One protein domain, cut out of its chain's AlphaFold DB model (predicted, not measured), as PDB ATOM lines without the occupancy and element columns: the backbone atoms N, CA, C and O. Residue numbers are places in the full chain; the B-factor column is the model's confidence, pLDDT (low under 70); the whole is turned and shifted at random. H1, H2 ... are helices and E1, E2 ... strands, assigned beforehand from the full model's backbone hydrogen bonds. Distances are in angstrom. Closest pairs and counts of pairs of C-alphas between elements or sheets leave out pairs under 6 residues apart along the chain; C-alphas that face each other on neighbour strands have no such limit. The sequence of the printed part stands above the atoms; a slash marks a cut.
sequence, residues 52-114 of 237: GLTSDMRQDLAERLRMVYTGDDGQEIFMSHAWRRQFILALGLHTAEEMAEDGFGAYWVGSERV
ATOM      1  N   GLY A  52     282.013 199.725  68.848       74.38
ATOM      2  CA  GLY A  52     281.592 199.732  67.442       74.38
ATOM      3  C   GLY A  52     282.708 200.014  66.428       74.38
ATOM      4  O   GLY A  52     282.517 199.758  65.242       74.38
ATOM      5  N   LEU A  53     283.871 200.516  66.859       68.75
ATOM      6  CA  LEU A  53     285.008 200.684  65.955       68.75
ATOM      7  C   LEU A  53     285.670 199.331  65.714       68.75
ATOM      8  O   LEU A  53     286.007 198.606  66.659       68.75
ATOM      9  N   THR A  54     285.919 199.008  64.450       85.62
ATOM     10  CA  THR A  54     286.759 197.859  64.102       85.62
ATOM     11  C   THR A  54     288.176 198.074  64.643       85.62
ATOM     12  O   THR A  54     288.570 199.203  64.954       85.62
ATOM     13  N   SER A  55     288.948 196.995  64.806       80.50
ATOM     14  CA  SER A  55     290.355 197.104  65.225       80.50
ATOM     15  C   SER A  55     291.127 198.047  64.298       80.50
ATOM     16  O   SER A  55     291.854 198.915  64.772       80.50
ATOM     17  N   ASP A  56     290.857 197.958  62.996       79.56
ATOM     18  CA  ASP A  56     291.504 198.772  61.966       79.56
ATOM     19  C   ASP A  56     291.161 200.256  62.100       79.56
ATOM     20  O   ASP A  56     292.041 201.098  62.003       79.56
ATOM     21  N   MET A  57     289.906 200.602  62.403       72.69
ATOM     22  CA  MET A  57     289.510 201.996  62.638       72.69
ATOM     23  C   MET A  57     290.140 202.573  63.904       72.69
ATOM     24  O   MET A  57     290.464 203.757  63.952       72.69
ATOM     25  N   ARG A  58     290.305 201.753  64.947       76.62
ATOM     26  CA  ARG A  58     290.999 202.176  66.170       76.62
ATOM     27  C   ARG A  58     292.480 202.379  65.917       76.62
ATOM     28  O   ARG A  58     293.036 203.335  66.443       76.62
ATOM     29  N   GLN A  59     293.090 201.506  65.124       74.06
ATOM     30  CA  GLN A  59     294.491 201.617  64.752       74.06
ATOM     31  C   GLN A  59     294.734 202.803  63.816       74.06
ATOM     32  O   GLN A  59     295.631 203.580  64.099       74.06
ATOM     33  N   ASP A  60     293.906 203.020  62.792       75.50
ATOM     34  CA  ASP A  60     293.988 204.189  61.903       75.50
ATOM     35  C   ASP A  60     293.760 205.491  62.678       75.50
ATOM     36  O   ASP A  60     294.506 206.451  62.518       75.50
ATOM     37  N   LEU A  61     292.788 205.521  63.596       69.81
ATOM     38  CA  LEU A  61     292.601 206.670  64.476       69.81
ATOM     39  C   LEU A  61     293.823 206.871  65.379       69.81
ATOM     40  O   LEU A  61     294.298 207.992  65.502       69.81
ATOM     41  N   ALA A  62     294.359 205.810  65.980       66.44
ATOM     42  CA  ALA A  62     295.559 205.890  66.802       66.44
ATOM     43  C   ALA A  62     296.772 206.357  65.990       66.44
ATOM     44  O   ALA A  62     297.477 207.232  66.459       66.44
ATOM     45  N   GLU A  63     296.985 205.862  64.772       70.31
ATOM     46  CA  GLU A  63     298.065 206.272  63.864       70.31
ATOM     47  C   GLU A  63     297.898 207.725  63.399       70.31
ATOM     48  O   GLU A  63     298.858 208.491  63.417       70.31
ATOM     49  N   ARG A  64     296.673 208.160  63.080       63.94
ATOM     50  CA  ARG A  64     296.369 209.560  62.732       63.94
ATOM     51  C   ARG A  64     296.546 210.512  63.910       63.94
ATOM     52  O   ARG A  64     296.981 211.646  63.720       63.94
ATOM     53  N   LEU A  65     296.196 210.066  65.115       62.25
ATOM     54  CA  LEU A  65     296.439 210.801  66.357       62.25
ATOM     55  C   LEU A  65     297.929 210.775  66.736       62.25
ATOM     56  O   LEU A  65     298.447 211.744  67.291       62.25
ATOM     57  N   ARG A  66     298.635 209.702  66.376       65.56
ATOM     58  CA  ARG A  66     300.077 209.500  66.524       65.56
ATOM     59  C   ARG A  66     300.812 210.078  65.315       65.56
ATOM     60  O   ARG A  66     301.605 209.411  64.663       65.56
ATOM     61  N   MET A  67     300.572 211.354  65.027       54.75
ATOM     62  CA  MET A  67     301.413 212.086  64.084       54.75
ATOM     63  C   MET A  67     302.758 212.390  64.750       54.75
ATOM     64  O   MET A  67     302.902 213.359  65.503       54.75
ATOM     65  N   VAL A  68     303.727 211.516  64.489       62.38
ATOM     66  CA  VAL A  68     305.139 211.703  64.823       62.38
ATOM     67  C   VAL A  68     305.795 212.407  63.648       62.38
ATOM     68  O   VAL A  68     305.848 211.860  62.548       62.38
ATOM     69  N   TYR A  69     306.249 213.638  63.854       51.53
ATOM     70  CA  TYR A  69     307.087 214.326  62.885       51.53
ATOM     71  C   TYR A  69     308.539 214.031  63.236       51.53
ATOM     72  O   TYR A  69     309.023 214.490  64.266       51.53
ATOM     73  N   THR A  70     309.231 213.251  62.414       68.06
ATOM     74  CA  THR A  70     310.676 213.084  62.562       68.06
ATOM     75  C   THR A  70     311.343 214.296  61.924       68.06
ATOM     76  O   THR A  70     311.257 214.476  60.709       68.06
ATOM     77  N   GLY A  71     311.939 215.159  62.747       68.69
ATOM     78  CA  GLY A  71     312.737 216.282  62.263       68.69
ATOM     79  C   GLY A  71     313.966 215.812  61.490       68.69
ATOM     80  O   GLY A  71     314.362 214.649  61.564       68.69
ATOM     81  N   ASP A  72     314.588 216.729  60.753       74.31
ATOM     82  CA  ASP A  72     315.788 216.468  59.944       74.31
ATOM     83  C   ASP A  72     316.983 215.978  60.796       74.31
ATOM     84  O   ASP A  72     317.951 215.420  60.279       74.31
ATOM     85  N   ASP A  73     316.904 216.165  62.113       86.38
ATOM     86  CA  ASP A  73     317.828 215.690  63.144       86.38
ATOM     87  C   ASP A  73     317.515 214.270  63.660       86.38
ATOM     88  O   ASP A  73     318.213 213.756  64.535       86.38
ATOM     89  N   GLY A  74     316.478 213.620  63.127       81.56
ATOM     90  CA  GLY A  74     315.999 212.318  63.584       81.56
ATOM     91  C   GLY A  74     315.163 212.386  64.865       81.56
ATOM     92  O   GLY A  74     314.794 211.335  65.395       81.56
ATOM     93  N   GLN A  75     314.858 213.580  65.384       68.81
ATOM     94  CA  GLN A  75     314.080 213.718  66.607       68.81
ATOM     95  C   GLN A  75     312.587 213.536  66.314       68.81
ATOM     96  O   GLN A  75     311.989 214.249  65.511       68.81
ATOM     97  N   GLU A  76     311.966 212.572  66.992       62.16
ATOM     98  CA  GLU A  76     310.524 212.347  66.939       62.16
ATOM     99  C   GLU A  76     309.778 213.439  67.722       62.16
ATOM    100  O   GLU A  76     309.639 213.395  68.948       62.16
ATOM    101  N   ILE A  77     309.279 214.448  67.011       57.47
ATOM    102  CA  ILE A  77     308.415 215.492  67.556       57.47
ATOM    103  C   ILE A  77     306.972 215.000  67.467       57.47
ATOM    104  O   ILE A  77     306.340 214.989  66.410       57.47
ATOM    105  N   PHE A  78     306.430 214.576  68.604       56.28
ATOM    106  CA  PHE A  78     305.031 214.176  68.688       56.28
ATOM    107  C   PHE A  78     304.108 215.396  68.650       56.28
ATOM    108  O   PHE A  78     304.153 216.243  69.542       56.28
ATOM    109  N   MET A  79     303.225 215.387  67.644       57.91
ATOM    110  CA  MET A  79     302.144 216.330  67.352       57.91
ATOM    111  C   MET A  79     302.604 217.761  67.079       57.91
ATOM    112  O   MET A  79     302.854 218.544  67.993       57.91
ATOM    113  N   SER A  80     302.596 218.143  65.798       60.81
ATOM    114  CA  SER A  80     302.724 219.549  65.429       60.81
ATOM    115  C   SER A  80     301.621 220.348  66.131       60.81
ATOM    116  O   SER A  80     300.437 220.002  66.092       60.81
ATOM    117  N   HIS A  81     302.020 221.431  66.790       62.47
ATOM    118  CA  HIS A  81     301.139 222.436  67.384       62.47
ATOM    119  C   HIS A  81     299.956 222.792  66.459       62.47
ATOM    120  O   HIS A  81     298.822 222.966  66.904       62.47
ATOM    121  N   ALA A  82     300.204 222.800  65.146       64.31
ATOM    122  CA  ALA A  82     299.205 223.021  64.111       64.31
ATOM    123  C   ALA A  82     298.076 221.977  64.115       64.31
ATOM    124  O   ALA A  82     296.914 222.362  64.016       64.31
ATOM    125  N   TRP A  83     298.372 220.683  64.265       73.56
ATOM    126  CA  TRP A  83     297.337 219.649  64.228       73.56
ATOM    127  C   TRP A  83     296.414 219.709  65.449       73.56
ATOM    128  O   TRP A  83     295.197 219.655  65.296       73.56
ATOM    129  N   ARG A  84     296.965 219.904  66.657       72.00
ATOM    130  CA  ARG A  84     296.146 220.065  67.876       72.00
ATOM    131  C   ARG A  84     295.238 221.280  67.773       72.00
ATOM    132  O   ARG A  84     294.054 221.186  68.082       72.00
ATOM    133  N   ARG A  85     295.779 222.392  67.274       77.69
ATOM    134  CA  ARG A  85     295.017 223.615  67.024       77.69
ATOM    135  C   ARG A  85     293.858 223.357  66.057       77.69
ATOM    136  O   ARG A  85     292.719 223.681  66.367       77.69
ATOM    137  N   GLN A  86     294.138 222.705  64.927       74.50
ATOM    138  CA  GLN A  86     293.132 222.363  63.917       74.50
ATOM    139  C   GLN A  86     292.078 221.385  64.441       74.50
ATOM    140  O   GLN A  86     290.899 221.556  64.154       74.50
ATOM    141  N   PHE A  87     292.467 220.400  65.248       75.69
ATOM    142  CA  PHE A  87     291.535 219.452  65.850       75.69
ATOM    143  C   PHE A  87     290.571 220.144  66.821       75.69
ATOM    144  O   PHE A  87     289.362 219.942  66.746       75.69
ATOM    145  N   ILE A  88     291.082 221.016  67.690       78.75
ATOM    146  CA  ILE A  88     290.264 221.763  68.652       78.75
ATOM    147  C   ILE A  88     289.319 222.746  67.930       78.75
ATOM    148  O   ILE A  88     288.149 222.846  68.306       78.75
ATOM    149  N   LEU A  89     289.788 223.403  66.860       80.50
ATOM    150  CA  LEU A  89     288.961 224.264  66.001       80.50
ATOM    151  C   LEU A  89     287.876 223.466  65.259       80.50
ATOM    152  O   LEU A  89     286.717 223.873  65.242       80.50
ATOM    153  N   ALA A  90     288.223 222.313  64.684       73.31
ATOM    154  CA  ALA A  90     287.287 221.460  63.946       73.31
ATOM    155  C   ALA A  90     286.186 220.878  64.844       73.31
ATOM    156  O   ALA A  90     285.066 220.654  64.388       73.31
ATOM    157  N   LEU A  91     286.487 220.664  66.126       75.75
ATOM    158  CA  LEU A  91     285.502 220.261  67.127       75.75
ATOM    159  C   LEU A  91     284.664 221.433  67.668       75.75
ATOM    160  O   LEU A  91     283.750 221.197  68.457       75.75
ATOM    161  N   GLY A  92     284.959 222.675  67.267       76.81
ATOM    162  CA  GLY A  92     284.276 223.877  67.751       76.81
ATOM    163  C   GLY A  92     284.478 224.132  69.245       76.81
ATOM    164  O   GLY A  92     283.638 224.773  69.869       76.81
ATOM    165  N   LEU A  93     285.554 223.591  69.826       74.94
ATOM    166  CA  LEU A  93     285.857 223.722  71.255       74.94
ATOM    167  C   LEU A  93     286.442 225.092  71.600       74.94
ATOM    168  O   LEU A  93     286.285 225.543  72.726       74.94
ATOM    169  N   HIS A  94     287.107 225.719  70.631       78.88
ATOM    170  CA  HIS A  94     287.610 227.081  70.713       78.88
ATOM    171  C   HIS A  94     287.432 227.781  69.373       78.88
ATOM    172  O   HIS A  94     287.422 227.117  68.329       78.88
ATOM    173  N   THR A  95     287.314 229.108  69.386       85.31
ATOM    174  CA  THR A  95     287.353 229.895  68.146       85.31
ATOM    175  C   THR A  95     288.788 230.219  67.738       85.31
ATOM    176  O   THR A  95     289.742 230.095  68.512       85.31
ATOM    177  N   ALA A  96     288.959 230.634  66.481       85.38
ATOM    178  CA  ALA A  96     290.252 231.108  66.006       85.38
ATOM    179  C   ALA A  96     290.701 232.374  66.755       85.38
ATOM    180  O   ALA A  96     291.906 232.525  66.965       85.38
ATOM    181  N   GLU A  97     289.758 233.230  67.179       88.00
ATOM    182  CA  GLU A  97     290.050 234.413  67.996       88.00
ATOM    183  C   GLU A  97     290.535 234.033  69.398       88.00
ATOM    184  O   GLU A  97     291.602 234.490  69.791       88.00
ATOM    185  N   GLU A  98     289.836 233.139  70.109       81.19
ATOM    186  CA  GLU A  98     290.244 232.683  71.451       81.19
ATOM    187  C   GLU A  98     291.643 232.056  71.441       81.19
ATOM    188  O   GLU A  98     292.448 232.257  72.346       81.19
ATOM    189  N   MET A  99     291.969 231.314  70.381       82.94
ATOM    190  CA  MET A  99     293.299 230.731  70.209       82.94
ATOM    191  C   MET A  99     294.384 231.730  69.806       82.94
ATOM    192  O   MET A  99     295.565 231.380  69.834       82.94
ATOM    193  N   ALA A 100     294.001 232.913  69.330       84.69
ATOM    194  CA  ALA A 100     294.923 233.989  68.990       84.69
ATOM    195  C   ALA A 100     295.201 234.913  70.186       84.69
ATOM    196  O   ALA A 100     296.133 235.709  70.112       84.69
ATOM    197  N   GLU A 101     294.436 234.802  71.276       87.69
ATOM    198  CA  GLU A 101     294.704 235.542  72.505       87.69
ATOM    199  C   GLU A 101     296.019 235.086  73.154       87.69
ATOM    200  O   GLU A 101     296.305 233.889  73.277       87.69
ATOM    201  N   ASP A 102     296.792 236.052  73.655       81.00
ATOM    202  CA  ASP A 102     298.089 235.815  74.306       81.00
ATOM    203  C   ASP A 102     297.992 234.826  75.486       81.00
ATOM    204  O   ASP A 102     298.938 234.090  75.786       81.00
ATOM    205  N   GLY A 103     296.822 234.755  76.133       79.75
ATOM    206  CA  GLY A 103     296.547 233.830  77.230       79.75
ATOM    207  C   GLY A 103     296.510 232.359  76.807       79.75
ATOM    208  O   GLY A 103     296.982 231.499  77.556       79.75
ATOM    209  N   PHE A 104     296.011 232.055  75.605       74.62
ATOM    210  CA  PHE A 104     295.910 230.677  75.116       74.62
ATOM    211  C   PHE A 104     297.295 230.103  74.805       74.62
ATOM    212  O   PHE A 104     297.627 229.001  75.244       74.62
ATOM    213  N   GLY A 105     298.144 230.880  74.125       74.12
ATOM    214  CA  GLY A 105     299.527 230.492  73.842       74.12
ATOM    215  C   GLY A 105     300.353 230.277  75.116       74.12
ATOM    216  O   GLY A 105     301.062 229.275  75.224       74.12
ATOM    217  N   ALA A 106     300.222 231.163  76.110       70.12
ATOM    218  CA  ALA A 106     300.935 231.049  77.385       70.12
ATOM    219  C   ALA A 106     300.505 229.816  78.204       70.12
ATOM    220  O   ALA A 106     301.360 229.077  78.700       70.12
ATOM    221  N   TYR A 107     299.195 229.556  78.295       68.38
ATOM    222  CA  TYR A 107     298.636 228.338  78.895       68.38
ATOM    223  C   TYR A 107     299.186 227.076  78.216       68.38
ATOM    224  O   TYR A 107     299.623 226.129  78.877       68.38
ATOM    225  N   TRP A 108     299.212 227.088  76.886       66.12
ATOM    226  CA  TRP A 108     299.586 225.933  76.084       66.12
ATOM    227  C   TRP A 108     301.084 225.617  76.162       66.12
ATOM    228  O   TRP A 108     301.461 224.474  76.424       66.12
ATOM    229  N   VAL A 109     301.950 226.629  76.052       61.53
ATOM    230  CA  VAL A 109     303.408 226.489  76.231       61.53
ATOM    231  C   VAL A 109     303.757 226.048  77.659       61.53
ATOM    232  O   VAL A 109     304.707 225.285  77.859       61.53
ATOM    233  N   GLY A 110     302.972 226.470  78.655       57.81
ATOM    234  CA  GLY A 110     303.091 225.996  80.037       57.81
ATOM    235  C   GLY A 110     302.793 224.500  80.203       57.81
ATOM    236  O   GLY A 110     303.384 223.855  81.066       57.81
ATOM    237  N   SER A 111     301.937 223.931  79.349       48.31
ATOM    238  CA  SER A 111     301.566 222.508  79.374       48.31
ATOM    239  C   SER A 111     302.575 221.574  78.681       48.31
ATOM    240  O   SER A 111     302.590 220.376  78.965       48.31
ATOM    241  N   GLU A 112     303.438 222.100  77.800       43.34
ATOM    242  CA  GLU A 112     304.444 221.316  77.059       43.34
ATOM    243  C   GLU A 112     305.758 221.093  77.825       43.34
ATOM    244  O   GLU A 112     306.496 220.150  77.518       43.34
ATOM    245  N   ARG A 113     306.061 221.914  78.837       40.38
ATOM    246  CA  ARG A 113     307.242 221.728  79.696       40.38
ATOM    247  C   ARG A 113     306.968 220.611  80.709       40.38
ATOM    248  O   ARG A 113     305.908 220.589  81.319       40.38
ATOM    249  N   VAL A 114     307.920 219.692  80.924       46.34
ATOM    250  CA  VAL A 114     307.882 218.735  82.053       46.34
ATOM    251  C   VAL A 114     307.850 219.560  83.332       46.34
ATOM    252  O   VAL A 114     308.875 220.123  83.673       46.34
TER     253      VAL A 114
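What this domain is: This is residues 52 to 114 of the 237 residues of an uncharacterized protein of Tanacetum cinerariifolium (UniProt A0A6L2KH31). A short hairpin of two strands, E1 and E2, makes the point of an open V whose arms are H1 and H2; beyond H2 a long link carries the chain over to H3, and the three helices do not pack together. The 63 printed residues hold H1, E1, E2, H2 and H3 in that order, mostly helix, with one antiparallel sheet, E1 - E2. The whole is loose, with a radius of gyration of the C-alphas of 14.5 A, and spans 40 by 35 by 20 A.

How they stand to each other: E1, residues 68 to 70, and E2, residues 76 to 78, form an antiparallel hairpin at 149 degrees; N 69 and O 77 are 2.9 A apart, within hydrogen-bond range. H1, residues 55 to 65, H2, residues 81 to 90, and H3, residues 102 to 112, are apart from each other. In these helices every O i to N i+4 pair is within hydrogen-bond range.

Where its parts are: H1 begins at C-alpha 55 (290.355, 197.104, 65.225) and is 15.0 A long, H2 14.3 A. H3, 16.1 A, ends at C-alpha 112 (304.444, 221.316, 77.059).

The domain as a whole: The C-alphas farthest apart, of Thr 54 and Asp 102, are 40.9 A apart. The printed part has no cut. The link from H2 to H3 is long. pLDDT is under 70 in 27 residues, among them 107 to 114.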